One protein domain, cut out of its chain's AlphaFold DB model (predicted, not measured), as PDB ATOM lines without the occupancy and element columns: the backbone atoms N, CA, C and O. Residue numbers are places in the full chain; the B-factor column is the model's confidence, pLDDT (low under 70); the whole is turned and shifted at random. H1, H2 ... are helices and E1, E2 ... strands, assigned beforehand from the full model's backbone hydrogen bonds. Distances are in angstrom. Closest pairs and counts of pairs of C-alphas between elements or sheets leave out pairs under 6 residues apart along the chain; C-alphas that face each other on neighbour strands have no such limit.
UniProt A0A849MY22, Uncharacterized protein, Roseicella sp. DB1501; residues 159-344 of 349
ATOM      1  N   THR A 159     -28.060   6.322 -96.267       85.50
ATOM      2  CA  THR A 159     -28.098   4.878 -96.033       85.50
ATOM      3  C   THR A 159     -28.674   4.171 -97.249       85.50
ATOM      4  O   THR A 159     -29.818   4.420 -97.635       85.50
ATOM      5  N   THR A 160     -27.882   3.278 -97.831       93.06
ATOM      6  CA  THR A 160     -28.244   2.479 -98.999       93.06
ATOM      7  C   THR A 160     -28.307   1.008 -98.613       93.06
ATOM      8  O   THR A 160     -27.335   0.450 -98.105       93.06
ATOM      9  N   ALA A 161     -29.444   0.370 -98.881       96.44
ATOM     10  CA  ALA A 161     -29.575  -1.075 -98.756       96.44
ATOM     11  C   ALA A 161     -28.927  -1.755 -99.967       96.44
ATOM     12  O   ALA A 161     -29.237  -1.402-101.108       96.44
ATOM     13  N   VAL A 162     -28.071  -2.743 -99.725       97.00
ATOM     14  CA  VAL A 162     -27.358  -3.474-100.777       97.00
ATOM     15  C   VAL A 162     -27.473  -4.980-100.593       97.00
ATOM     16  O   VAL A 162     -27.579  -5.475 -99.469       97.00
ATOM     17  N   THR A 163     -27.407  -5.701-101.710       97.75
ATOM     18  CA  THR A 163     -27.226  -7.153-101.749       97.75
ATOM     19  C   THR A 163     -25.900  -7.443-102.435       97.75
ATOM     20  O   THR A 163     -25.710  -7.041-103.580       97.75
ATOM     21  N   VAL A 164     -24.998  -8.129-101.740       97.50
ATOM     22  CA  VAL A 164     -23.694  -8.564-102.246       97.50
ATOM     23  C   VAL A 164     -23.793 -10.057-102.540       97.50
ATOM     24  O   VAL A 164     -23.796 -10.881-101.625       97.50
ATOM     25  N   GLU A 165     -23.930 -10.404-103.817       96.44
ATOM     26  CA  GLU A 165     -23.935 -11.803-104.253       96.44
ATOM     27  C   GLU A 165     -22.592 -12.465-103.922       96.44
ATOM     28  O   GLU A 165     -21.539 -11.841-103.993       96.44
ATOM     29  N   SER A 166     -22.597 -13.754-103.605       93.94
ATOM     30  CA  SER A 166     -21.363 -14.516-103.335       93.94
ATOM     31  C   SER A 166     -20.384 -14.564-104.523       93.94
ATOM     32  O   SER A 166     -19.191 -14.812-104.347       93.94
ATOM     33  N   THR A 167     -20.873 -14.289-105.734       93.88
ATOM     34  CA  THR A 167     -20.074 -14.149-106.958       93.88
ATOM     35  C   THR A 167     -19.565 -12.725-107.186       93.88
ATOM     36  O   THR A 167     -18.781 -12.516-108.106       93.88
ATOM     37  N   ALA A 168     -19.998 -11.737-106.394       94.56
ATOM     38  CA  ALA A 168     -19.607 -10.335-106.514       94.56
ATOM     39  C   ALA A 168     -18.114 -10.181-106.186       94.56
ATOM     40  O   ALA A 168     -17.728 -10.001-105.032       94.56
ATOM     41  N   ALA A 169     -17.261 -10.285-107.197       93.94
ATOM     42  CA  ALA A 169     -15.819 -10.284-107.024       93.94
ATOM     43  C   ALA A 169     -15.328  -8.862-106.739       93.94
ATOM     44  O   ALA A 169     -15.387  -8.014-107.627       93.94
ATOM     45  N   VAL A 170     -14.816  -8.595-105.528       94.19
ATOM     46  CA  VAL A 170     -14.354  -7.240-105.144       94.19
ATOM     47  C   VAL A 170     -13.275  -6.710-106.093       94.19
ATOM     48  O   VAL A 170     -13.221  -5.519-106.376       94.19
ATOM     49  N   TYR A 171     -12.473  -7.620-106.654       91.88
ATOM     50  CA  TYR A 171     -11.416  -7.296-107.601       91.88
ATOM     51  C   TYR A 171     -11.932  -6.975-109.005       91.88
ATOM     52  O   TYR A 171     -11.182  -6.410-109.795       91.88
ATOM     53  N   ASN A 172     -13.176  -7.344-109.351       87.44
ATOM     54  CA  ASN A 172     -13.744  -7.205-110.697       87.44
ATOM     55  C   ASN A 172     -14.171  -5.765-110.991       87.44
ATOM     56  O   ASN A 172     -15.348  -5.451-111.185       87.44
ATOM     57  N   HIS A 173     -13.178  -4.882-111.023       72.69
ATOM     58  CA  HIS A 173     -13.314  -3.492-111.411       72.69
ATOM     59  C   HIS A 173     -13.134  -3.345-112.931       72.69
ATOM     60  O   HIS A 173     -12.225  -3.926-113.519       72.69
ATOM     61  N   ALA A 174     -14.044  -2.615-113.587       63.97
ATOM     62  CA  ALA A 174     -14.069  -2.379-115.041       63.97
ATOM     63  C   ALA A 174     -14.053  -3.634-115.955       63.97
ATOM     64  O   ALA A 174     -13.810  -3.519-117.156       63.97
ATOM     65  N   GLY A 175     -14.378  -4.820-115.424       63.31
ATOM     66  CA  GLY A 175     -14.381  -6.075-116.186       63.31
ATOM     67  C   GLY A 175     -12.995  -6.692-116.388       63.31
ATOM     68  O   GLY A 175     -12.840  -7.540-117.265       63.31
ATOM     69  N   ASP A 176     -12.001  -6.266-115.604       62.16
ATOM     70  CA  ASP A 176     -10.593  -6.653-115.754       62.16
ATOM     71  C   ASP A 176     -10.204  -7.919-114.957       62.16
ATOM     72  O   ASP A 176      -9.044  -8.336-114.931       62.16
ATOM     73  N   VAL A 177     -11.170  -8.586-114.311       60.00
ATOM     74  CA  VAL A 177     -10.908  -9.840-113.587       60.00
ATOM     75  C   VAL A 177     -11.257 -11.057-114.419       60.00
ATOM     76  O   VAL A 177     -12.364 -11.230-114.917       60.00
ATOM     77  N   SER A 178     -10.260 -11.930-114.535       51.50
ATOM     78  CA  SER A 178     -10.238 -13.103-115.405       51.50
ATOM     79  C   SER A 178     -10.675 -14.403-114.713       51.50
ATOM     80  O   SER A 178     -10.252 -15.473-115.143       51.50
ATOM     81  N   GLY A 179     -11.429 -14.321-113.616       62.25
ATOM     82  CA  GLY A 179     -11.888 -15.484-112.852       62.25
ATOM     83  C   GLY A 179     -13.176 -16.087-113.403       62.25
ATOM     84  O   GLY A 179     -14.108 -15.352-113.735       62.25
ATOM     85  N   ASP A 180     -13.263 -17.416-113.468       71.88
ATOM     86  CA  ASP A 180     -14.502 -18.092-113.854       71.88
ATOM     87  C   ASP A 180     -15.606 -17.771-112.829       71.88
ATOM     88  O   ASP A 180     -15.432 -17.935-111.620       71.88
ATOM     89  N   GLY A 181     -16.760 -17.309-113.321       82.31
ATOM     90  CA  GLY A 181     -17.931 -16.988-112.496       82.31
ATOM     91  C   GLY A 181     -17.886 -15.647-111.760       82.31
ATOM     92  O   GLY A 181     -18.819 -15.359-111.013       82.31
ATOM     93  N   ALA A 182     -16.854 -14.820-111.974       88.94
ATOM     94  CA  ALA A 182     -16.744 -13.507-111.342       88.94
ATOM     95  C   ALA A 182     -17.892 -12.577-111.783       88.94
ATOM     96  O   ALA A 182     -17.992 -12.160-112.939       88.94
ATOM     97  N   GLY A 183     -18.770 -12.252-110.840       90.00
ATOM     98  CA  GLY A 183     -19.831 -11.263-110.981       90.00
ATOM     99  C   GLY A 183     -19.319  -9.841-110.770       90.00
ATOM    100  O   GLY A 183     -18.213  -9.623-110.269       90.00
ATOM    101  N   ALA A 184     -20.133  -8.860-111.162       90.75
ATOM    102  CA  ALA A 184     -19.851  -7.460-110.871       90.75
ATOM    103  C   ALA A 184     -19.984  -7.208-109.358       90.75
ATOM    104  O   ALA A 184     -20.961  -7.673-108.760       90.75
ATOM    105  N   PRO A 185     -19.039  -6.487-108.734       93.88
ATOM    106  CA  PRO A 185     -19.166  -6.113-107.340       93.88
ATOM    107  C   PRO A 185     -20.230  -5.027-107.150       93.88
ATOM    108  O   PRO A 185     -20.722  -4.422-108.108       93.88
ATOM    109  N   VAL A 186     -20.598  -4.776-105.895       95.88
ATOM    110  CA  VAL A 186     -21.539  -3.708-105.549       95.88
ATOM    111  C   VAL A 186     -20.774  -2.403-105.408       95.88
ATOM    112  O   VAL A 186     -19.957  -2.271-104.504       95.88
ATOM    113  N   SER A 187     -21.077  -1.427-106.260       94.62
ATOM    114  CA  SER A 187     -20.491  -0.087-106.188       94.62
ATOM    115  C   SER A 187     -21.459   0.911-105.566       94.62
ATOM    116  O   SER A 187     -22.637   0.962-105.923       94.62
ATOM    117  N   ILE A 188     -20.942   1.732-104.661       94.75
ATOM    118  CA  ILE A 188     -21.662   2.796-103.967       94.75
ATOM    119  C   ILE A 188     -20.931   4.098-104.269       94.75
ATOM    120  O   ILE A 188     -19.748   4.234-103.959       94.75
ATOM    121  N   ASP A 189     -21.642   5.034-104.894       92.19
ATOM    122  CA  ASP A 189     -21.130   6.376-105.162       92.19
ATOM    123  C   ASP A 189     -21.017   7.138-103.841       92.19
ATOM    124  O   ASP A 189     -22.008   7.337-103.134       92.19
ATOM    125  N   LEU A 190     -19.794   7.527-103.494       85.31
ATOM    126  CA  LEU A 190     -19.522   8.352-102.323       85.31
ATOM    127  C   LEU A 190     -19.583   9.845-102.680       85.31
ATOM    128  O   LEU A 190     -19.649  10.681-101.779       85.31
ATOM    129  N   GLY A 191     -19.530  10.194-103.970       79.38
ATOM    130  CA  GLY A 191     -19.305  11.551-104.456       79.38
ATOM    131  C   GLY A 191     -17.863  12.027-104.246       79.38
ATOM    132  O   GLY A 191     -16.987  11.282-103.802       79.38
ATOM    133  N   ALA A 192     -17.600  13.295-104.551       70.06
ATOM    134  CA  ALA A 192     -16.333  13.943-104.213       70.06
ATOM    135  C   ALA A 192     -16.382  14.490-102.776       70.06
ATOM    136  O   ALA A 192     -17.384  15.085-102.387       70.06
ATOM    137  N   GLY A 193     -15.302  14.327-102.007       62.75
ATOM    138  CA  GLY A 193     -15.201  14.845-100.640       62.75
ATOM    139  C   GLY A 193     -14.004  14.281 -99.873       62.75
ATOM    140  O   GLY A 193     -13.405  13.286-100.287       62.75
ATOM    141  N   THR A 194     -13.663  14.906 -98.752       62.47
ATOM    142  CA  THR A 194     -12.625  14.455 -97.805       62.47
ATOM    143  C   THR A 194     -13.249  14.224 -96.445       62.47
ATOM    144  O   THR A 194     -14.350  14.711 -96.193       62.47
ATOM    145  N   GLY A 195     -12.567  13.457 -95.592       56.19
ATOM    146  CA  GLY A 195     -13.079  13.135 -94.266       56.19
ATOM    147  C   GLY A 195     -14.472  12.523 -94.363       56.19
ATOM    148  O   GLY A 195     -15.448  13.150 -93.997       56.19
ATOM    149  N   ARG A 196     -14.599  11.294 -94.864       68.88
ATOM    150  CA  ARG A 196     -15.853  10.521 -94.795       68.88
ATOM    151  C   ARG A 196     -15.657   9.294 -93.921       68.88
ATOM    152  O   ARG A 196     -14.548   8.782 -93.799       68.88
ATOM    153  N   VAL A 197     -16.715   8.854 -93.254       74.75
ATOM    154  CA  VAL A 197     -16.792   7.543 -92.612       74.75
ATOM    155  C   VAL A 197     -17.873   6.764 -93.327       74.75
ATOM    156  O   VAL A 197     -18.970   7.268 -93.574       74.75
ATOM    157  N   VAL A 198     -17.582   5.506 -93.612       87.31
ATOM    158  CA  VAL A 198     -18.611   4.530 -93.933       87.31
ATOM    159  C   VAL A 198     -18.841   3.639 -92.724       87.31
ATOM    160  O   VAL A 198     -17.894   3.180 -92.088       87.31
ATOM    161  N   THR A 199     -20.106   3.366 -92.426       86.94
ATOM    162  CA  THR A 199     -20.498   2.233 -91.586       86.94
ATOM    163  C   THR A 199     -21.313   1.250 -92.411       86.94
ATOM    164  O   THR A 199     -22.076   1.627 -93.305       86.94
ATOM    165  N   ILE A 200     -21.129  -0.034 -92.129       94.56
ATOM    166  CA  ILE A 200     -21.851  -1.122 -92.784       94.56
ATOM    167  C   ILE A 200     -22.538  -1.883 -91.662       94.56
ATOM    168  O   ILE A 200     -21.889  -2.307 -90.721       94.56
ATOM    169  N   THR A 201     -23.862  -1.964 -91.693       91.25
ATOM    170  CA  THR A 201     -24.658  -2.509 -90.584       91.25
ATOM    171  C   THR A 201     -25.763  -3.415 -91.097       91.25
ATOM    172  O   THR A 201     -26.021  -3.487 -92.301       91.25
ATOM    173  N   ASN A 202     -26.444  -4.107 -90.178       89.50
ATOM    174  CA  ASN A 202     -27.505  -5.063 -90.501       89.50
ATOM    175  C   ASN A 202     -27.053  -6.095 -91.544       89.50
ATOM    176  O   ASN A 202     -27.831  -6.474 -92.424       89.50
ATOM    177  N   VAL A 203     -25.785  -6.509 -91.461       93.50
ATOM    178  CA  VAL A 203     -25.226  -7.471 -92.397       93.50
ATOM    179  C   VAL A 203     -25.772  -8.851 -92.054       93.50
ATOM    180  O   VAL A 203     -25.588  -9.367 -90.955       93.50
ATOM    181  N   GLY A 204     -26.494  -9.442 -92.996       90.38
ATOM    182  CA  GLY A 204     -27.119 -10.750 -92.846       90.38
ATOM    183  C   GLY A 204     -27.025 -11.557 -94.130       90.38
ATOM    184  O   GLY A 204     -26.579 -11.055 -95.155       90.38
ATOM    185  N   GLY A 205     -27.463 -12.813 -94.085       91.62
ATOM    186  CA  GLY A 205     -27.403 -13.727 -95.224       91.62
ATOM    187  C   GLY A 205     -26.363 -14.829 -95.045       91.62
ATOM    188  O   GLY A 205     -25.839 -15.055 -93.950       91.62
ATOM    189  N   SER A 206     -26.120 -15.559 -96.127       91.81
ATOM    190  CA  SER A 206     -25.270 -16.745 -96.124       91.81
ATOM    191  C   SER A 206     -24.650 -16.957 -97.491       91.81
ATOM    192  O   SER A 206     -25.328 -16.781 -98.507       91.81
ATOM    193  N   VAL A 207     -23.410 -17.427 -97.502       92.38
ATOM    194  CA  VAL A 207     -22.667 -17.769 -98.716       92.38
ATOM    195  C   VAL A 207     -22.164 -19.204 -98.636       92.38
ATOM    196  O   VAL A 207     -21.982 -19.755 -97.552       92.38
ATOM    197  N   ALA A 208     -21.949 -19.832 -99.779       91.38
ATOM    198  CA  ALA A 208     -21.384 -21.165 -99.893       91.38
ATOM    199  C   ALA A 208     -20.288 -21.163-100.952       91.38
ATOM    200  O   ALA A 208     -20.435 -20.496-101.972       91.38
ATOM    201  N   PHE A 209     -19.242 -21.945-100.697       88.31
ATOM    202  CA  PHE A 209     -18.098 -22.151-101.585       88.31
ATOM    203  C   PHE A 209     -18.034 -23.650-101.886       88.31
ATOM    204  O   PHE A 209     -17.697 -24.460-101.011       88.31
ATOM    205  N   GLY A 210     -18.480 -24.035-103.080       82.69
ATOM    206  CA  GLY A 210     -18.694 -25.429-103.452       82.69
ATOM    207  C   GLY A 210     -20.033 -26.019-102.968       82.69
ATOM    208  O   GLY A 210     -20.812 -25.377-102.261       82.69
ATOM    209  N   PRO A 211     -20.334 -27.274-103.350       68.00
ATOM    210  CA  PRO A 211     -21.697 -27.818-103.320       68.00
ATOM    211  C   PRO A 211     -22.291 -28.103-101.929       68.00
ATOM    212  O   PRO A 211     -23.504 -28.269-101.831       68.00
ATOM    213  N   ASP A 212     -21.487 -28.162-100.858       60.97
ATOM    214  CA  ASP A 212     -21.906 -28.862 -99.631       60.97
ATOM    215  C   ASP A 212     -21.766 -28.064 -98.319       60.97
ATOM    216  O   ASP A 212     -22.070 -28.599 -97.248       60.97
ATOM    217  N   LYS A 213     -21.323 -26.797 -98.348       75.69
ATOM    218  CA  LYS A 213     -21.175 -25.988 -97.123       75.69
ATOM    219  C   LYS A 213     -21.684 -24.564 -97.282       75.69
ATOM    220  O   LYS A 213     -21.070 -23.749 -97.956       75.69
ATOM    221  N   VAL A 214     -22.782 -24.283 -96.581       80.75
ATOM    222  CA  VAL A 214     -23.319 -22.936 -96.375       80.75
ATOM    223  C   VAL A 214     -22.726 -22.368 -95.091       80.75
ATOM    224  O   VAL A 214     -22.804 -22.996 -94.032       80.75
ATOM    225  N   TYR A 215     -22.157 -21.178 -95.193       83.44
ATOM    226  CA  TYR A 215     -21.585 -20.415 -94.100       83.44
ATOM    227  C   TYR A 215     -22.471 -19.203 -93.824       83.44
ATOM    228  O   TYR A 215     -22.828 -18.444 -94.727       83.44
ATOM    229  N   ASN A 216     -22.854 -19.056 -92.559       75.56
ATOM    230  CA  ASN A 216     -23.659 -17.937 -92.095       75.56
ATOM    231  C   ASN A 216     -22.746 -16.886 -91.472       75.56
ATOM    232  O   ASN A 216     -21.849 -17.240 -90.706       75.56
ATOM    233  N   GLY A 217     -23.054 -15.618 -91.730       83.94
ATOM    234  CA  GLY A 217     -22.332 -14.488 -91.157       83.94
ATOM    235  C   GLY A 217     -21.243 -13.968 -92.086       83.94
ATOM    236  O   GLY A 217     -20.467 -14.725 -92.666       83.94
ATOM    237  N   ALA A 218     -21.211 -12.649 -92.226       91.38
ATOM    238  CA  ALA A 218     -20.290 -11.966 -93.118       91.38
ATOM    239  C   ALA A 218     -18.868 -11.848 -92.555       91.38
ATOM    240  O   ALA A 218     -17.965 -11.483 -93.299       91.38
ATOM    241  N   ASP A 219     -18.633 -12.256 -91.302       92.12
ATOM    242  CA  ASP A 219     -17.287 -12.392 -90.724       92.12
ATOM    243  C   ASP A 219     -16.439 -13.484 -91.387       92.12
ATOM    244  O   ASP A 219     -15.236 -13.612 -91.127       92.12
ATOM    245  N   GLY A 220     -17.066 -14.303 -92.226       91.81
ATOM    246  CA  GLY A 220     -16.441 -15.469 -92.811       91.81
ATOM    247  C   GLY A 220     -16.317 -16.623 -91.819       91.81
ATOM    248  O   GLY A 220     -16.737 -16.569 -90.658       91.81
ATOM    249  N   PHE A 221     -15.726 -17.706 -92.299       90.88
ATOM    250  CA  PHE A 221     -15.561 -18.952 -91.565       90.88
ATOM    251  C   PHE A 221     -14.086 -19.273 -91.339       90.88
ATOM    252  O   PHE A 221     -13.200 -18.809 -92.062       90.88
ATOM    253  N   ASP A 222     -13.826 -20.105 -90.332       90.06
ATOM    254  CA  ASP A 222     -12.476 -20.569 -90.039       90.06
ATOM    255  C   ASP A 222     -11.983 -21.482 -91.167       90.06
ATOM    256  O   ASP A 222     -12.518 -22.572 -91.404       90.06
ATOM    257  N   PHE A 223     -10.927 -21.041 -91.846       86.31
ATOM    258  CA  PHE A 223     -10.231 -21.805 -92.869       86.31
ATOM    259  C   PHE A 223      -8.771 -21.998 -92.436       86.31
ATOM    260  O   PHE A 223      -8.148 -21.029 -92.009       86.31
ATOM    261  N   PRO A 224      -8.188 -23.213 -92.521       85.25
ATOM    262  CA  PRO A 224      -6.885 -23.509 -91.914       85.25
ATOM    263  C   PRO A 224      -5.715 -22.611 -92.337       85.25
ATOM    264  O   PRO A 224      -4.734 -22.531 -91.602       85.25
ATOM    265  N   LEU A 225      -5.800 -21.974 -93.507       87.88
ATOM    266  CA  LEU A 225      -4.776 -21.066 -94.028       87.88
ATOM    267  C   LEU A 225      -5.236 -19.602 -94.091       87.88
ATOM    268  O   LEU A 225      -4.482 -18.769 -94.580       87.88
ATOM    269  N   GLY A 226      -6.451 -19.291 -93.631       93.50
ATOM    270  CA  GLY A 226      -7.060 -17.979 -93.846       93.50
ATOM    271  C   GLY A 226      -7.177 -17.620 -95.333       93.50
ATOM    272  O   GLY A 226      -7.199 -18.499 -96.196       93.50
ATOM    273  N   THR A 227      -7.228 -16.324 -95.608       96.62
ATOM    274  CA  THR A 227      -7.243 -15.740 -96.951       96.62
ATOM    275  C   THR A 227      -5.947 -14.969 -97.174       96.62
ATOM    276  O   THR A 227      -5.582 -14.153 -96.330       96.62
ATOM    277  N   ASP A 228      -5.276 -15.209 -98.297       97.44
ATOM    278  CA  ASP A 228      -4.034 -14.534 -98.696       97.44
ATOM    279  C   ASP A 228      -4.054 -14.298-100.213       97.44
ATOM    280  O   ASP A 228      -3.703 -15.184-100.994       97.44
ATOM    281  N   LEU A 229      -4.560 -13.139-100.640       95.50
ATOM    282  CA  LEU A 229      -4.758 -12.845-102.063       95.50
ATOM    283  C   LEU A 229      -3.714 -11.887-102.623       95.50
ATOM    284  O   LEU A 229      -3.326 -10.923-101.965       95.50
ATOM    285  N   ASP A 230      -3.333 -12.122-103.878       94.31
ATOM    286  CA  ASP A 230      -2.388 -11.291-104.620       94.31
ATOM    287  C   ASP A 230      -3.046  -9.987-105.121       94.31
ATOM    288  O   ASP A 230      -4.202 -10.010-105.565       94.31
ATOM    289  N   PRO A 231      -2.300  -8.864-105.172       92.88
ATOM    290  CA  PRO A 231      -2.751  -7.644-105.836       92.88
ATOM    291  C   PRO A 231      -3.204  -7.904-107.276       92.88
ATOM    292  O   PRO A 231      -2.519  -8.587-108.042       92.88
ATOM    293  N   THR A 232      -4.358  -7.362-107.661       89.69
ATOM    294  CA  THR A 232      -4.999  -7.626-108.957       89.69
ATOM    295  C   THR A 232      -5.796  -6.413-109.422       89.69
ATOM    296  O   THR A 232      -6.465  -5.774-108.619       89.69
ATOM    297  N   ALA A 233      -5.745  -6.114-110.727       86.00
ATOM    298  CA  ALA A 233      -6.512  -5.036-111.366       86.00
ATOM    299  C   ALA A 233      -6.319  -3.648-110.710       86.00
ATOM    300  O   ALA A 233      -7.268  -2.880-110.579       86.00
ATOM    301  N   GLY A 234      -5.090  -3.354-110.266       89.81
ATOM    302  CA  GLY A 234      -4.746  -2.097-109.589       89.81
ATOM    303  C   GLY A 234      -5.053  -2.066-108.091       89.81
ATOM    304  O   GLY A 234      -4.644  -1.126-107.416       89.81
ATOM    305  N   LEU A 235      -5.705  -3.103-107.558       93.44
ATOM    306  CA  LEU A 235      -6.061  -3.208-106.144       93.44
ATOM    307  C   LEU A 235      -5.027  -4.021-105.367       93.44
ATOM    308  O   LEU A 235      -4.433  -4.967-105.895       93.44
ATOM    309  N   ALA A 236      -4.836  -3.672-104.098       95.94
ATOM    310  CA  ALA A 236      -4.007  -4.437-103.180       95.94
ATOM    311  C   ALA A 236      -4.601  -5.819-102.905       95.94
ATOM    312  O   ALA A 236      -5.808  -6.028-102.991       95.94
ATOM    313  N   GLY A 237      -3.730  -6.740-102.504       95.81
ATOM    314  CA  GLY A 237      -4.141  -8.002-101.907       95.81
ATOM    315  C   GLY A 237      -4.785  -7.830-100.526       95.81
ATOM    316  O   GLY A 237      -4.968  -6.715-100.029       95.81
ATOM    317  N   ILE A 238      -5.059  -8.951 -99.860       97.31
ATOM    318  CA  ILE A 238      -5.523  -8.976 -98.464       97.31
ATOM    319  C   ILE A 238      -4.998 -10.219 -97.746       97.31
ATOM    320  O   ILE A 238      -5.031 -11.312 -98.312       97.31
ATOM    321  N   HIS A 239      -4.586 -10.056 -96.486       97.75
ATOM    322  CA  HIS A 239      -4.274 -11.165 -95.584       97.75
ATOM    323  C   HIS A 239      -5.282 -11.181 -94.431       97.75
ATOM    324  O   HIS A 239      -5.443 -10.181 -93.728       97.75
ATOM    325  N   ALA A 240      -5.988 -12.291 -94.224       96.69
ATOM    326  CA  ALA A 240      -7.027 -12.383 -93.203       96.69
ATOM    327  C   ALA A 240      -7.140 -13.782 -92.579       96.69
ATOM    328  O   ALA A 240      -7.004 -14.788 -93.270       96.69
ATOM    329  N   PRO A 241      -7.497 -13.881 -91.284       94.25
ATOM    330  CA  PRO A 241      -7.565 -15.161 -90.577       94.25
ATOM    331  C   PRO A 241      -8.732 -16.061 -91.002       94.25
ATOM    332  O   PRO A 241      -8.732 -17.249 -90.684       94.25
ATOM    333  N   LYS A 242      -9.728 -15.505 -91.696       93.56
ATOM    334  CA  LYS A 242     -10.957 -16.188 -92.109       93.56
ATOM    335  C   LYS A 242     -11.145 -16.107 -93.619       93.56
ATOM    336  O   LYS A 242     -10.500 -15.302 -94.290       93.56
ATOM    337  N   ALA A 243     -12.036 -16.949 -94.129       93.06
ATOM    338  CA  ALA A 243     -12.410 -17.016 -95.535       93.06
ATOM    339  C   ALA A 243     -13.894 -16.697 -95.741       93.06
ATOM    340  O   ALA A 243     -14.710 -16.893 -94.839       93.06
ATOM    341  N   GLY A 244     -14.246 -16.220 -96.936       92.38
ATOM    342  CA  GLY A 244     -15.634 -15.937 -97.312       92.38
ATOM    343  C   GLY A 244     -16.283 -14.769 -96.568       92.38
ATOM    344  O   GLY A 244     -17.505 -14.721 -96.439       92.38
ATOM    345  N   MET A 245     -15.465 -13.859 -96.045       94.81
ATOM    346  CA  MET A 245     -15.913 -12.632 -95.401       94.81
ATOM    347  C   MET A 245     -16.389 -11.595 -96.423       94.81
ATOM    348  O   MET A 245     -15.925 -11.570 -97.567       94.81
ATOM    349  N   LEU A 246     -17.269 -10.696 -95.987       97.19
ATOM    350  CA  LEU A 246     -17.526  -9.461 -96.716       97.19
ATOM    351  C   LEU A 246     -16.278  -8.573 -96.647       97.19
ATOM    352  O   LEU A 246     -15.688  -8.386 -95.576       97.19
ATOM    353  N   VAL A 247     -15.889  -8.023 -97.793       97.94
ATOM    354  CA  VAL A 247     -14.767  -7.088 -97.922       97.94
ATOM    355  C   VAL A 247     -15.194  -5.831 -98.665       97.94
ATOM    356  O   VAL A 247     -16.171  -5.836 -99.421       97.94
ATOM    357  N   GLY A 248     -14.437  -4.760 -98.446       98.19
ATOM    358  CA  GLY A 248     -14.605  -3.487 -99.128       98.19
ATOM    359  C   GLY A 248     -13.295  -2.953 -99.694       98.19
ATOM    360  O   GLY A 248     -12.214  -3.391 -99.305       98.19
ATOM    361  N   VAL A 249     -13.397  -2.002-100.619       97.88
ATOM    362  CA  VAL A 249     -12.269  -1.206-101.120       97.88
ATOM    363  C   VAL A 249     -12.761   0.185-101.524       97.88
ATOM    364  O   VAL A 249     -13.857   0.329-102.072       97.88
ATOM    365  N   PHE A 250     -11.967   1.213-101.231       96.81
ATOM    366  CA  PHE A 250     -12.235   2.587-101.653       96.81
ATOM    367  C   PHE A 250     -11.455   2.905-102.923       96.81
ATOM    368  O   PHE A 250     -10.247   2.705-102.949       96.81
ATOM    369  N   LEU A 251     -12.140   3.412-103.945       94.75
ATOM    370  CA  LEU A 251     -11.570   3.691-105.264       94.75
ATOM    371  C   LEU A 251     -11.691   5.169-105.611       94.75
ATOM    372  O   LEU A 251     -12.665   5.831-105.238       94.75
ATOM    373  N   SER A 252     -10.730   5.661-106.378       89.81
ATOM    374  CA  SER A 252     -10.659   7.016-106.930       89.81
ATOM    375  C   SER A 252     -11.026   7.083-108.418       89.81
ATOM    376  O   SER A 252     -11.435   8.144-108.893       89.81
ATOM    377  N   GLY A 253     -10.933   5.959-109.137       88.75
ATOM    378  CA  GLY A 253     -11.098   5.856-110.590       88.75
ATOM    379  C   GLY A 253      -9.775   5.866-111.367       88.75
ATOM    380  O   GLY A 253      -9.808   5.909-112.598       88.75
ATOM    381  N   HIS A 254      -8.632   5.844-110.675       88.81
ATOM    382  CA  HIS A 254      -7.282   5.875-111.256       88.81
ATOM    383  C   HIS A 254      -6.570   4.515-111.223       88.81
ATOM    384  O   HIS A 254      -5.410   4.398-111.613       88.81
ATOM    385  N   GLU A 255      -7.270   3.457-110.822       89.19
ATOM    386  CA  GLU A 255      -6.677   2.145-110.524       89.19
ATOM    387  C   GLU A 255      -6.142   1.424-111.765       89.19
ATOM    388  O   GLU A 255      -5.372   0.471-111.680       89.19
ATOM    389  N   GLN A 256      -6.561   1.883-112.940       85.56
ATOM    390  CA  GLN A 256      -6.203   1.330-114.243       85.56
ATOM    391  C   GLN A 256      -5.279   2.263-115.038       85.56
ATOM    392  O   GLN A 256      -4.997   2.014-116.215       85.56
ATOM    393  N   ASP A 257      -4.797   3.344-114.420       88.00
ATOM    394  CA  ASP A 257      -3.817   4.222-115.045       88.00
ATOM    395  C   ASP A 257      -2.487   3.480-115.242       88.00
ATOM    396  O   ASP A 257      -2.056   2.678-114.419       88.00
ATOM    397  N   ALA A 258      -1.804   3.756-116.356       84.38
ATOM    398  CA  ALA A 258      -0.623   2.993-116.774       84.38
ATOM    399  C   ALA A 258       0.552   3.035-115.776       84.38
ATOM    400  O   ALA A 258       1.379   2.123-115.774       84.38
ATOM    401  N   ASP A 259       0.618   4.086-114.955       87.62
ATOM    402  CA  ASP A 259       1.654   4.290-113.938       87.62
ATOM    403  C   ASP A 259       1.154   3.957-112.516       87.62
ATOM    404  O   ASP A 259       1.877   4.183-111.542       87.62
ATOM    405  N   HIS A 260      -0.073   3.437-112.383       88.19
ATOM    406  CA  HIS A 260      -0.652   3.071-111.095       88.19
ATOM    407  C   HIS A 260       0.049   1.857-110.483       88.19
ATOM    408  O   HIS A 260       0.397   0.891-111.168       88.19
ATOM    409  N   VAL A 261       0.235   1.894-109.164       88.69
ATOM    410  CA  VAL A 261       0.809   0.794-108.388       88.69
ATOM    411  C   VAL A 261      -0.100   0.534-107.199       88.69
ATOM    412  O   VAL A 261      -0.261   1.404-106.346       88.69
ATOM    413  N   ALA A 262      -0.645  -0.682-107.131       88.50
ATOM    414  CA  ALA A 262      -1.454  -1.125-106.002       88.50
ATOM    415  C   ALA A 262      -0.686  -0.948-104.676       88.50
ATOM    416  O   ALA A 262       0.509  -1.278-104.616       88.50
ATOM    417  N   PRO A 263      -1.335  -0.462-103.602       92.69
ATOM    418  CA  PRO A 263      -0.674  -0.302-102.316       92.69
ATOM    419  C   PRO A 263      -0.386  -1.659-101.658       92.69
ATOM    420  O   PRO A 263      -0.771  -2.726-102.140       92.69
ATOM    421  N   GLY A 264       0.319  -1.624-100.524       94.50
ATOM    422  CA  GLY A 264       0.542  -2.821 -99.713       94.50
ATOM    423  C   GLY A 264      -0.772  -3.381 -99.159       94.50
ATOM    424  O   GLY A 264      -1.679  -2.622 -98.834       94.50
ATOM    425  N   ALA A 265      -0.868  -4.704 -99.027       96.69
ATOM    426  CA  ALA A 265      -2.041  -5.363 -98.456       96.69
ATOM    427  C   ALA A 265      -2.189  -5.079 -96.949       96.69
ATOM    428  O   ALA A 265      -1.194  -4.997 -96.223       96.69
ATOM    429  N   LEU A 266      -3.434  -4.980 -96.469       92.62
ATOM    430  CA  LEU A 266      -3.725  -5.000 -95.032       92.62
ATOM    431  C   LEU A 266      -3.609  -6.426 -94.486       92.62
ATOM    432  O   LEU A 266      -4.061  -7.383 -95.117       92.62
ATOM    433  N   ASP A 267      -3.043  -6.542 -93.281       95.31
ATOM    434  CA  ASP A 267      -2.898  -7.810 -92.564       95.31
ATOM    435  C   ASP A 267      -3.808  -7.875 -91.328       95.31
ATOM    436  O   ASP A 267      -3.492  -7.373 -90.244       95.31
ATOM    437  N   PHE A 268      -4.943  -8.552 -91.485       94.50
ATOM    438  CA  PHE A 268      -5.928  -8.769 -90.429       94.50
ATOM    439  C   PHE A 268      -5.573  -9.920 -89.479       94.50
ATOM    440  O   PHE A 268      -6.263 -10.098 -88.473       94.50
ATOM    441  N   HIS A 269      -4.484 -10.664 -89.709       91.56
ATOM    442  CA  HIS A 269      -3.915 -11.504 -88.649       91.56
ATOM    443  C   HIS A 269      -3.284 -10.641 -87.555       91.56
ATOM    444  O   HIS A 269      -3.411 -10.961 -86.373       91.56
ATOM    445  N   ALA A 270      -2.623  -9.548 -87.944       89.75
ATOM    446  CA  ALA A 270      -1.997  -8.609 -87.019       89.75
ATOM    447  C   ALA A 270      -2.995  -7.585 -86.458       89.75
ATOM    448  O   ALA A 270      -2.987  -7.323 -85.255       89.75
ATOM    449  N   LEU A 271      -3.858  -7.022 -87.310       83.00
ATOM    450  CA  LEU A 271      -4.857  -6.022 -86.904       83.00
ATOM    451  C   LEU A 271      -6.015  -6.630 -86.099       83.00
ATOM    452  O   LEU A 271      -6.632  -5.945 -85.284       83.00
ATOM    453  N   GLY A 272      -6.299  -7.918 -86.309       90.31
ATOM    454  CA  GLY A 272      -7.519  -8.562 -85.833       90.31
ATOM    455  C   GLY A 272      -8.752  -8.119 -86.626       90.31
ATOM    456  O   GLY A 272      -8.699  -7.194 -87.428       90.31
ATOM    457  N   THR A 273      -9.883  -8.793 -86.406       89.38
ATOM    458  CA  THR A 273     -11.145  -8.513 -87.119       89.38
ATOM    459  C   THR A 273     -12.161  -7.733 -86.279       89.38
ATOM    460  O   THR A 273     -13.104  -7.181 -86.824       89.38
ATOM    461  N   GLY A 274     -11.967  -7.648 -84.957       85.31
ATOM    462  CA  GLY A 274     -12.839  -6.920 -84.023       85.31
ATOM    463  C   GLY A 274     -12.349  -5.505 -83.712       85.31
ATOM    464  O   GLY A 274     -12.250  -5.133 -82.544       85.31
ATOM    465  N   PHE A 275     -11.963  -4.738 -84.728       83.62
ATOM    466  CA  PHE A 275     -11.548  -3.342 -84.560       83.62
ATOM    467  C   PHE A 275     -12.764  -2.413 -84.545       83.62
ATOM    468  O   PHE A 275     -13.747  -2.676 -85.227       83.62
ATOM    469  N   ALA A 276     -12.695  -1.311 -83.795       74.25
ATOM    470  CA  ALA A 276     -13.740  -0.283 -83.815       74.25
ATOM    471  C   ALA A 276     -13.646   0.610 -85.065       74.25
ATOM    472  O   ALA A 276     -14.657   1.084 -85.573       74.25
ATOM    473  N   SER A 277     -12.432   0.821 -85.577       79.94
ATOM    474  CA  SER A 277     -12.200   1.616 -86.780       79.94
ATOM    475  C   SER A 277     -10.971   1.154 -87.555       79.94
ATOM    476  O   SER A 277      -9.978   0.754 -86.945       79.94
ATOM    477  N   VAL A 278     -11.004   1.304 -88.877       78.25
ATOM    478  CA  VAL A 278      -9.846   1.132 -89.768       78.25
ATOM    479  C   VAL A 278      -9.794   2.280 -90.777       78.25
ATOM    480  O   VAL A 278     -10.833   2.814 -91.160       78.25
ATOM    481  N   SER A 279      -8.587   2.665 -91.195       79.88
ATOM    482  CA  SER A 279      -8.341   3.710 -92.198       79.88
ATOM    483  C   SER A 279      -7.565   3.123 -93.380       79.88
ATOM    484  O   SER A 279      -6.338   3.207 -93.377       79.88
ATOM    485  N   PRO A 280      -8.240   2.462 -94.337       87.56
ATOM    486  CA  PRO A 280      -7.598   1.914 -95.527       87.56
ATOM    487  C   PRO A 280      -7.100   3.028 -96.454       87.56
ATOM    488  O   PRO A 280      -7.737   4.077 -96.561       87.56
ATOM    489  N   ASP A 281      -6.002   2.775 -97.164       88.12
ATOM    490  CA  ASP A 281      -5.588   3.604 -98.298       88.12
ATOM    491  C   ASP A 281      -6.528   3.389 -99.507       88.12
ATOM    492  O   ASP A 281      -7.302   2.426 -99.555       88.12
ATOM    493  N   LEU A 282      -6.461   4.278-100.509       91.06
ATOM    494  CA  LEU A 282      -7.099   4.031-101.809       91.06
ATOM    495  C   LEU A 282      -6.614   2.697-102.375       91.06
ATOM    496  O   LEU A 282      -5.432   2.393-102.283       91.06
ATOM    497  N   ASP A 283      -7.520   1.916-102.953       95.38
ATOM    498  CA  ASP A 283      -7.250   0.633-103.619       95.38
ATOM    499  C   ASP A 283      -6.806  -0.484-102.675       95.38
ATOM    500  O   ASP A 283      -6.444  -1.582-103.108       95.38
ATOM    501  N   GLN A 284      -6.869  -0.233-101.369       97.00
ATOM    502  CA  GLN A 284      -6.529  -1.195-100.342       97.00
ATOM    503  C   GLN A 284      -7.777  -1.961 -99.890       97.00
ATOM    504  O   GLN A 284      -8.723  -1.385 -99.349       97.00
ATOM    505  N   VAL A 285      -7.787  -3.278-100.111       97.81
ATOM    506  CA  VAL A 285      -8.913  -4.135 -99.720       97.81
ATOM    507  C   VAL A 285      -8.923  -4.317 -98.200       97.81
ATOM    508  O   VAL A 285      -7.906  -4.656 -97.591       97.81
ATOM    509  N   PHE A 286     -10.085  -4.118 -97.579       97.88
ATOM    510  CA  PHE A 286     -10.270  -4.205 -96.133       97.88
ATOM    511  C   PHE A 286     -11.380  -5.180 -95.736       97.88
ATOM    512  O   PHE A 286     -12.370  -5.377 -96.443       97.88
ATOM    513  N   TYR A 287     -11.201  -5.795 -94.567       96.19
ATOM    514  CA  TYR A 287     -12.182  -6.666 -93.934       96.19
ATOM    515  C   TYR A 287     -13.387  -5.850 -93.461       96.19
ATOM    516  O   TYR A 287     -13.204  -4.869 -92.746       96.19
ATOM    517  N   VAL A 288     -14.600  -6.262 -93.832       95.81
ATOM    518  CA  VAL A 288     -15.848  -5.642 -93.352       95.81
ATOM    519  C   VAL A 288     -16.546  -6.532 -92.336       95.81
ATOM    520  O   VAL A 288     -17.066  -6.034 -91.346       95.81
ATOM    521  N   GLY A 289     -16.573  -7.843 -92.580       94.38
ATOM    522  CA  GLY A 289     -17.289  -8.751 -91.698       94.38
ATOM    523  C   GLY A 289     -18.791  -8.467 -91.666       94.38
ATOM    524  O   GLY A 289     -19.398  -8.067 -92.664       94.38
ATOM    525  N   ASP A 290     -19.392  -8.648 -90.497       92.12
ATOM    526  CA  ASP A 290     -20.757  -8.209 -90.203       92.12
ATOM    527  C   ASP A 290     -20.893  -6.695 -89.929       92.12
ATOM    528  O   ASP A 290     -22.006  -6.196 -89.725       92.12
ATOM    529  N   GLY A 291     -19.773  -5.967 -89.960       91.44
ATOM    530  CA  GLY A 291     -19.693  -4.541 -89.671       91.44
ATOM    531  C   GLY A 291     -19.825  -4.189 -88.188       91.44
ATOM    532  O   GLY A 291     -20.013  -3.017 -87.849       91.44
ATOM    533  N   LEU A 292     -19.721  -5.175 -87.293       87.69
ATOM    534  CA  LEU A 292     -19.672  -5.011 -85.845       87.69
ATOM    535  C   LEU A 292     -18.322  -5.479 -85.298       87.69
ATOM    536  O   LEU A 292     -17.609  -6.301 -85.868       87.69
ATOM    537  N   VAL A 293     -17.941  -4.946 -84.143       81.94
ATOM    538  CA  VAL A 293     -16.802  -5.481 -83.399       81.94
ATOM    539  C   VAL A 293     -17.121  -6.918 -82.988       81.94
ATOM    540  O   VAL A 293     -18.096  -7.146 -82.290       81.94
ATOM    541  N   GLY A 294     -16.275  -7.886 -83.344       79.38
ATOM    542  CA  GLY A 294     -16.395  -9.259 -82.843       79.38
ATOM    543  C   GLY A 294     -17.019 -10.219 -83.851       79.38
ATOM    544  O   GLY A 294     -16.497 -10.347 -84.951       79.38
ATOM    545  N   THR A 295     -18.023 -10.996 -83.430       68.31
ATOM    546  CA  THR A 295     -18.662 -12.036 -84.263       68.31
ATOM    547  C   THR A 295     -20.195 -11.975 -84.210       68.31
ATOM    548  O   THR A 295     -20.842 -13.001 -83.969       68.31
ATOM    549  N   GLY A 296     -20.778 -10.776 -84.286       70.50
ATOM    550  CA  GLY A 296     -22.226 -10.557 -84.128       70.50
ATOM    551  C   GLY A 296     -22.661  -9.723 -82.923       70.50
ATOM    552  O   GLY A 296     -23.856  -9.482 -82.762       70.50
ATOM    553  N   GLU A 297     -21.740  -9.296 -82.057       72.94
ATOM    554  CA  GLU A 297     -22.040  -8.494 -80.862       72.94
ATOM    555  C   GLU A 297     -20.953  -7.448 -80.633       72.94
ATOM    556  O   GLU A 297     -19.823  -7.806 -80.317       72.94
ATOM    557  N   GLY A 298     -21.303  -6.167 -80.697       77.62
ATOM    558  CA  GLY A 298     -20.358  -5.094 -80.423       77.62
ATOM    559  C   GLY A 298     -20.810  -3.761 -80.995       77.62
ATOM    560  O   GLY A 298     -21.934  -3.624 -81.484       77.62
ATOM    561  N   ASP A 299     -19.918  -2.780 -80.914       82.31
ATOM    562  CA  ASP A 299     -20.116  -1.478 -81.540       82.31
ATOM    563  C   ASP A 299     -19.983  -1.582 -83.066       82.31
ATOM    564  O   ASP A 299     -19.332  -2.487 -83.593       82.31
ATOM    565  N   VAL A 300     -20.598  -0.639 -83.778       80.44
ATOM    566  CA  VAL A 300     -20.507  -0.549 -85.240       80.44
ATOM    567  C   VAL A 300     -19.086  -0.178 -85.652       80.44
ATOM    568  O   VAL A 300     -18.545   0.824 -85.180       80.44
ATOM    569  N   GLN A 301     -18.506  -0.956 -86.565       85.06
ATOM    570  CA  GLN A 301     -17.200  -0.659 -87.140       85.06
ATOM    571  C   GLN A 301     -17.278   0.552 -88.063       85.06
ATOM    572  O   GLN A 301     -18.223   0.728 -88.837       85.06
ATOM    573  N   GLN A 302     -16.245   1.383 -87.988       81.12
ATOM    574  CA  GLN A 302     -16.106   2.582 -88.799       81.12
ATOM    575  C   GLN A 302     -14.964   2.429 -89.805       81.12
ATOM    576  O   GLN A 302     -13.823   2.145 -89.442       81.12
ATOM    577  N   PHE A 303     -15.263   2.666 -91.075       87.50
ATOM    578  CA  PHE A 303     -14.293   2.636 -92.165       87.50
ATOM    579  C   PHE A 303     -14.006   4.076 -92.582       87.50
ATOM    580  O   PHE A 303     -14.867   4.736 -93.170       87.50
ATOM    581  N   LEU A 304     -12.827   4.588 -92.225       79.25
ATOM    582  CA  LEU A 304     -12.425   5.945 -92.585       79.25
ATOM    583  C   LEU A 304     -12.101   5.974 -94.078       79.25
ATOM    584  O   LEU A 304     -11.249   5.228 -94.551       79.25
ATOM    585  N   VAL A 305     -12.825   6.810 -94.813       80.69
ATOM    586  CA  VAL A 305     -12.705   6.938 -96.262       80.69
ATOM    587  C   VAL A 305     -11.449   7.759 -96.569       80.69
ATOM    588  O   VAL A 305     -11.369   8.902 -96.106       80.69
ATOM    589  N   PRO A 306     -10.490   7.229 -97.348       76.81
ATOM    590  CA  PRO A 306      -9.299   7.969 -97.732       76.81
ATOM    591  C   PRO A 306      -9.654   9.147 -98.647       76.81
ATOM    592  O   PRO A 306     -10.603   9.096 -99.440       76.81
ATOM    593  N   ASP A 307      -8.868  10.216 -98.551       76.38
ATOM    594  CA  ASP A 307      -9.048  11.398 -99.389       76.38
ATOM    595  C   ASP A 307      -8.917  11.039-100.875       76.38
ATOM    596  O   ASP A 307      -8.023  10.301-101.286       76.38
ATOM    597  N   GLY A 308      -9.821  11.575-101.695       76.44
ATOM    598  CA  GLY A 308      -9.869  11.289-103.131       76.44
ATOM    599  C   GLY A 308     -10.682  10.050-103.513       76.44
ATOM    600  O   GLY A 308     -10.943   9.862-104.701       76.44
ATOM    601  N   ALA A 309     -11.158   9.252-102.551       85.75
ATOM    602  CA  ALA A 309     -12.092   8.171-102.856       85.75
ATOM    603  C   ALA A 309     -13.398   8.746-103.411       85.75
ATOM    604  O   ALA A 309     -13.959   9.694-102.871       85.75
ATOM    605  N   THR A 310     -13.920   8.170-104.478       90.44
ATOM    606  CA  THR A 310     -15.224   8.531-105.050       90.44
ATOM    607  C   THR A 310     -16.201   7.372-104.998       90.44
ATOM    608  O   THR A 310     -17.408   7.582-105.058       90.44
ATOM    609  N   THR A 311     -15.700   6.147-104.831       94.19
ATOM    610  CA  THR A 311     -16.508   4.929-104.853       94.19
ATOM    611  C   THR A 311     -16.105   4.003-103.712       94.19
ATOM    612  O   THR A 311     -14.920   3.780-103.479       94.19
ATOM    613  N   LEU A 312     -17.088   3.423-103.026       97.19
ATOM    614  CA  LEU A 312     -16.900   2.222-102.213       97.19
ATOM    615  C   LEU A 312     -17.362   1.018-103.026       97.19
ATOM    616  O   LEU A 312     -18.478   1.012-103.546       97.19
ATOM    617  N   VAL A 313     -16.532  -0.013-103.093       97.06
ATOM    618  CA  VAL A 313     -16.883  -1.297-103.695       97.06
ATOM    619  C   VAL A 313     -16.967  -2.357-102.607       97.06
ATOM    620  O   VAL A 313     -16.061  -2.467-101.787       97.06
ATOM    621  N   LEU A 314     -18.050  -3.136-102.608       98.00
ATOM    622  CA  LEU A 314     -18.264  -4.283-101.728       98.00
ATOM    623  C   LEU A 314     -18.338  -5.576-102.536       98.00
ATOM    624  O   LEU A 314     -18.944  -5.628-103.611       98.00
ATOM    625  N   GLY A 315     -17.753  -6.637-101.991       96.12
ATOM    626  CA  GLY A 315     -17.715  -7.935-102.649       96.12
ATOM    627  C   GLY A 315     -17.144  -9.035-101.768       96.12
ATOM    628  O   GLY A 315     -17.004  -8.887-100.554       96.12
ATOM    629  N   ILE A 316     -16.803 -10.140-102.420       94.94
ATOM    630  CA  ILE A 316     -16.125 -11.296-101.849       94.94
ATOM    631  C   ILE A 316     -14.705 -11.370-102.419       94.94
ATOM    632  O   ILE A 316     -14.475 -11.211-103.627       94.94
ATOM    633  N   ALA A 317     -13.750 -11.613-101.528       93.94
ATOM    634  CA  ALA A 317     -12.368 -11.931-101.851       93.94
ATOM    635  C   ALA A 317     -12.237 -13.454-101.970       93.94
ATOM    636  O   ALA A 317     -12.301 -14.147-100.955       93.94
ATOM    637  N   ASP A 318     -12.083 -13.963-103.194       92.50
ATOM    638  CA  ASP A 318     -12.023 -15.403-103.432       92.50
ATOM    639  C   ASP A 318     -11.001 -15.795-104.498       92.50
ATOM    640  O   ASP A 318     -10.814 -15.124-105.514       92.50
ATOM    641  N   ALA A 319     -10.357 -16.923-104.250       91.88
ATOM    642  CA  ALA A 319      -9.385 -17.568-105.111       91.88
ATOM    643  C   ALA A 319      -9.414 -19.065-104.831       91.88
ATOM    644  O   ALA A 319     -10.014 -19.532-103.862       91.88
ATOM    645  N   THR A 320      -8.708 -19.842-105.647       90.38
ATOM    646  CA  THR A 320      -8.565 -21.270-105.372       90.38
ATOM    647  C   THR A 320      -7.990 -21.466-103.963       90.38
ATOM    648  O   THR A 320      -6.851 -21.099-103.688       90.38
ATOM    649  N   ALA A 321      -8.793 -22.045-103.064       90.69
ATOM    650  CA  ALA A 321      -8.468 -22.198-101.644       90.69
ATOM    651  C   ALA A 321      -8.154 -20.878-100.903       90.69
ATOM    652  O   ALA A 321      -7.425 -20.915 -99.916       90.69
ATOM    653  N   PHE A 322      -8.717 -19.749-101.352       93.75
ATOM    654  CA  PHE A 322      -8.521 -18.397-100.804       93.75
ATOM    655  C   PHE A 322      -7.073 -17.884-100.858       93.75
ATOM    656  O   PHE A 322      -6.701 -17.020-100.066       93.75
ATOM    657  N   HIS A 323      -6.244 -18.433-101.753       95.12
ATOM    658  CA  HIS A 323      -4.819 -18.105-101.855       95.12
ATOM    659  C   HIS A 323      -4.418 -17.726-103.287       95.12
ATOM    660  O   HIS A 323      -4.793 -18.403-104.246       95.12
ATOM    661  N   GLY A 324      -3.597 -16.683-103.419       93.38
ATOM    662  CA  GLY A 324      -3.036 -16.219-104.689       93.38
ATOM    663  C   GLY A 324      -3.977 -15.310-105.478       93.38
ATOM    664  O   GLY A 324      -4.689 -14.477-104.917       93.38
ATOM    665  N   ARG A 325      -3.966 -15.427-106.808       91.00
ATOM    666  CA  ARG A 325      -4.733 -14.529-107.678       91.00
ATOM    667  C   ARG A 325      -6.254 -14.732-107.508       91.00
ATOM    668  O   ARG A 325      -6.707 -15.871-107.596       91.00
ATOM    669  N   PRO A 326      -7.055 -13.661-107.342       90.81
ATOM    670  CA  PRO A 326      -8.511 -13.751-107.264       90.81
ATOM    671  C   PRO A 326      -9.124 -14.288-108.564       90.81
ATOM    672  O   PRO A 326      -9.010 -13.652-109.617       90.81
ATOM    673  N   GLU A 327      -9.764 -15.461-108.512       88.50
ATOM    674  CA  GLU A 327     -10.257 -16.129-109.730       88.50
ATOM    675  C   GLU A 327     -11.372 -17.179-109.561       88.50
ATOM    676  O   GLU A 327     -11.955 -17.589-110.565       88.50
ATOM    677  N   ALA A 328     -11.695 -17.621-108.343       89.88
ATOM    678  CA  ALA A 328     -12.576 -18.770-108.121       89.88
ATOM    679  C   ALA A 328     -13.949 -18.329-107.601       89.88
ATOM    680  O   ALA A 328     -14.153 -18.277-106.403       89.88
ATOM    681  N   TYR A 329     -14.876 -17.975-108.495       91.56
ATOM    682  CA  TYR A 329     -16.216 -17.509-108.096       91.56
ATOM    683  C   TYR A 329     -17.351 -18.397-108.627       91.56
ATOM    684  O   TYR A 329     -18.496 -18.273-108.199       91.56
ATOM    685  N   ALA A 330     -17.073 -19.286-109.583       90.38
ATOM    686  CA  ALA A 330     -18.088 -20.097-110.261       90.38
ATOM    687  C   ALA A 330     -18.802 -21.111-109.355       90.38
ATOM    688  O   ALA A 330     -19.907 -21.548-109.684       90.38
ATOM    689  N   ASP A 331     -18.180 -21.510-108.250       89.56
ATOM    690  CA  ASP A 331     -18.744 -22.410-107.247       89.56
ATOM    691  C   ASP A 331     -19.355 -21.674-106.049       89.56
ATOM    692  O   ASP A 331     -19.790 -22.319-105.087       89.56
ATOM    693  N   ASN A 332     -19.462 -20.346-106.140       92.06
ATOM    694  CA  ASN A 332     -20.047 -19.520-105.098       92.06
ATOM    695  C   ASN A 332     -21.566 -19.461-105.248       92.06
ATOM    696  O   ASN A 332     -22.113 -19.335-106.348       92.06
ATOM    697  N   SER A 333     -22.276 -19.557-104.126       93.12
ATOM    698  CA  SER A 333     -23.727 -19.357-104.101       93.12
ATOM    699  C   SER A 333     -24.208 -18.682-102.819       93.12
ATOM    700  O   SER A 333     -23.543 -18.719-101.786       93.12
ATOM    701  N   GLY A 334     -25.378 -18.045-102.889       94.88
ATOM    702  CA  GLY A 334     -25.912 -17.220-101.805       94.88
ATOM    703  C   GLY A 334     -25.478 -15.758-101.909       94.88
ATOM    704  O   GLY A 334     -24.884 -15.348-102.907       94.88
ATOM    705  N   ALA A 335     -25.808 -14.977-100.884       96.44
ATOM    706  CA  ALA A 335     -25.587 -13.536-100.849       96.44
ATOM    707  C   ALA A 335     -25.632 -13.005 -99.413       96.44
ATOM    708  O   ALA A 335     -26.276 -13.594 -98.533       96.44
ATOM    709  N   PHE A 336     -25.016 -11.844 -99.217       97.19
ATOM    710  CA  PHE A 336     -25.216 -11.003 -98.044       97.19
ATOM    711  C   PHE A 336     -26.123  -9.817 -98.369       97.19
ATOM    712  O   PHE A 336     -26.138  -9.316 -99.490       97.19
ATOM    713  N   THR A 337     -26.857  -9.334 -97.376       96.69
ATOM    714  CA  THR A 337     -27.563  -8.049 -97.421       96.69
ATOM    715  C   THR A 337     -26.978  -7.130 -96.371       96.69
ATOM    716  O   THR A 337     -26.726  -7.602 -95.267       96.69
ATOM    717  N   ALA A 338     -26.818  -5.845 -96.672       96.44
ATOM    718  CA  ALA A 338     -26.274  -4.863 -95.740       96.44
ATOM    719  C   ALA A 338     -26.947  -3.495 -95.898       96.44
ATOM    720  O   ALA A 338     -27.563  -3.196 -96.922       96.44
ATOM    721  N   GLN A 339     -26.805  -2.655 -94.877       95.56
ATOM    722  CA  GLN A 339     -27.088  -1.224 -94.927       95.56
ATOM    723  C   GLN A 339     -25.762  -0.476 -94.889       95.56
ATOM    724  O   GLN A 339     -25.017  -0.601 -93.920       95.56
ATOM    725  N   VAL A 340     -25.474   0.292 -95.934       96.50
ATOM    726  CA  VAL A 340     -24.257   1.099 -96.026       96.50
ATOM    727  C   VAL A 340     -24.617   2.544 -95.788       96.50
ATOM    728  O   VAL A 340     -25.368   3.129 -96.567       96.50
ATOM    729  N   THR A 341     -24.079   3.113 -94.721       87.38
ATOM    730  CA  THR A 341     -24.274   4.510 -94.367       87.38
ATOM    731  C   THR A 341     -22.991   5.274 -94.645       87.38
ATOM    732  O   THR A 341     -21.955   5.001 -94.040       87.38
ATOM    733  N   VAL A 342     -23.065   6.240 -95.557       86.50
ATOM    734  CA  VAL A 342     -21.986   7.199 -95.810       86.50
ATOM    735  C   VAL A 342     -22.296   8.460 -95.025       86.50
ATOM    736  O   VAL A 342     -23.385   9.025 -95.153       86.50
ATOM    737  N   GLN A 343     -21.343   8.889 -94.213       71.50
ATOM    738  CA  GLN A 343     -21.405  10.136 -93.467       71.50
ATOM    739  C   GLN A 343     -20.093  10.884 -93.655       71.50
ATOM    740  O   GLN A 343     -19.038  10.262 -93.766       71.50
ATOM    741  N   ASP A 344     -20.129  12.208 -93.653       58.50
ATOM    742  CA  ASP A 344     -18.892  12.968 -93.555       58.50
ATOM    743  C   ASP A 344     -18.286  12.725 -92.162       58.50
ATOM    744  O   ASP A 344     -18.917  12.919 -91.121       58.50
TER     745      ASP A 344
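This is residues 159 to 344 of the 349 residues of an uncharacterized protein of Roseicella sp. DB1501 (UniProt A0A849MY22). The model is a sandwich of two sheets, their strands at 29 degrees to each other: a larger, twisted sheet of E1, E3, E4, E8 and E10 faces a smaller sheet of E2, E9 and E7. Beyond E7, on the side away from the larger sheet, lie the small hairpin E5 and E6 and the one-turn helix H1, with long loops round them. The printed part has 186 residues with one named helix and ten named strands, in the order E1 E2 E3 E4 E5 E6 E7 H1 E8 E9 E10, and the neighbour strands are antiparallel. The class is mostly strand, though under half of the residues, 76, are in named elements. The whole is compact, with a radius of gyration of the C-alphas of 14.7 A and spans of 44 by 40 by 30 A.

Begin with the branched larger sheet. Find C-alpha 196 at (-15.853, 10.521, -94.795), where E3, residues 196 to 209, begins its 33.4 A; it bends by 78 degrees at residue 205. E10, residues 332 to 344, is 34.5 A long, bends by 56 degrees at residue 335 and ends at C-alpha 344, (-18.892, 12.968, -93.555). E1, residues 159 to 165, runs 19.1 A from C-alpha 159 at (-28.098, 4.878, -96.033). E4 is residues 214 to 216 and E8 residues 302 to 305. In the smaller sheet look for E2 at residues 186 to 189, E9 at residues 311 to 316, 16.5 A long, and E7 at residues 246 to 251, 16.8 A long. E5, residues 221 to 229, is 16.3 A long and bends by 99 degrees at residue 224; E6 is residues 238 to 243. H1 is residues 268 to 271, 4.6 A from first to last C-alpha.

Start at E3, which has three neighbours. On one side of it is E10, beside residues 196 to 209, with N 201 and O 339 at 2.9 A. On the other side are E8, beside residues 196 to 199, with N 198 and O 303 at 2.9 A, and E4, beside residues 206 to 208, with N 215 and O 207 at 2.8 A; E3 and E4 form a hairpin. Go on to the other side of E10 and you meet E1, with N 162 and O 338 at 2.9 A. Facing this sheet is the smaller one, in the order E2 E9 E7; the facing parts are 9.4 A centre to centre, and their best planes are 31 degrees apart. Here N 188 and O 312 of E2 and E9 are 2.8 A apart, and N 249 and O 313 of E7 and E9 are 2.9 A apart. The closest C-alphas of E1 and E2 are those of Val 164 and Val 186, 6.3 A. Outside the named strands, residues 286 to 287 pair antiparallel with residues 247 to 248 of E7. In the hairpin E5 and E6, N 227 and O 240 are 2.8 A apart. H1 has its closest C-alpha pair with E6 at Ala 240 and Phe 268, 4.7 A; H1 is too short for an O i to N i+4 pair, and its one O i to N i+3 pair is not within hydrogen-bond range.

The C-alphas farthest apart are those of Thr 194 and Asp 212, 44.3 A. The printed part has no cut. The long links are E1 to E2, E7 to H1, H1 to E8, with 30 residues, and E9 to E10. The mean pLDDT of the printed part is 87.6; look for values under 70 at residues 174 to 179, 193 to 196, 211 to 212, 295 and 344.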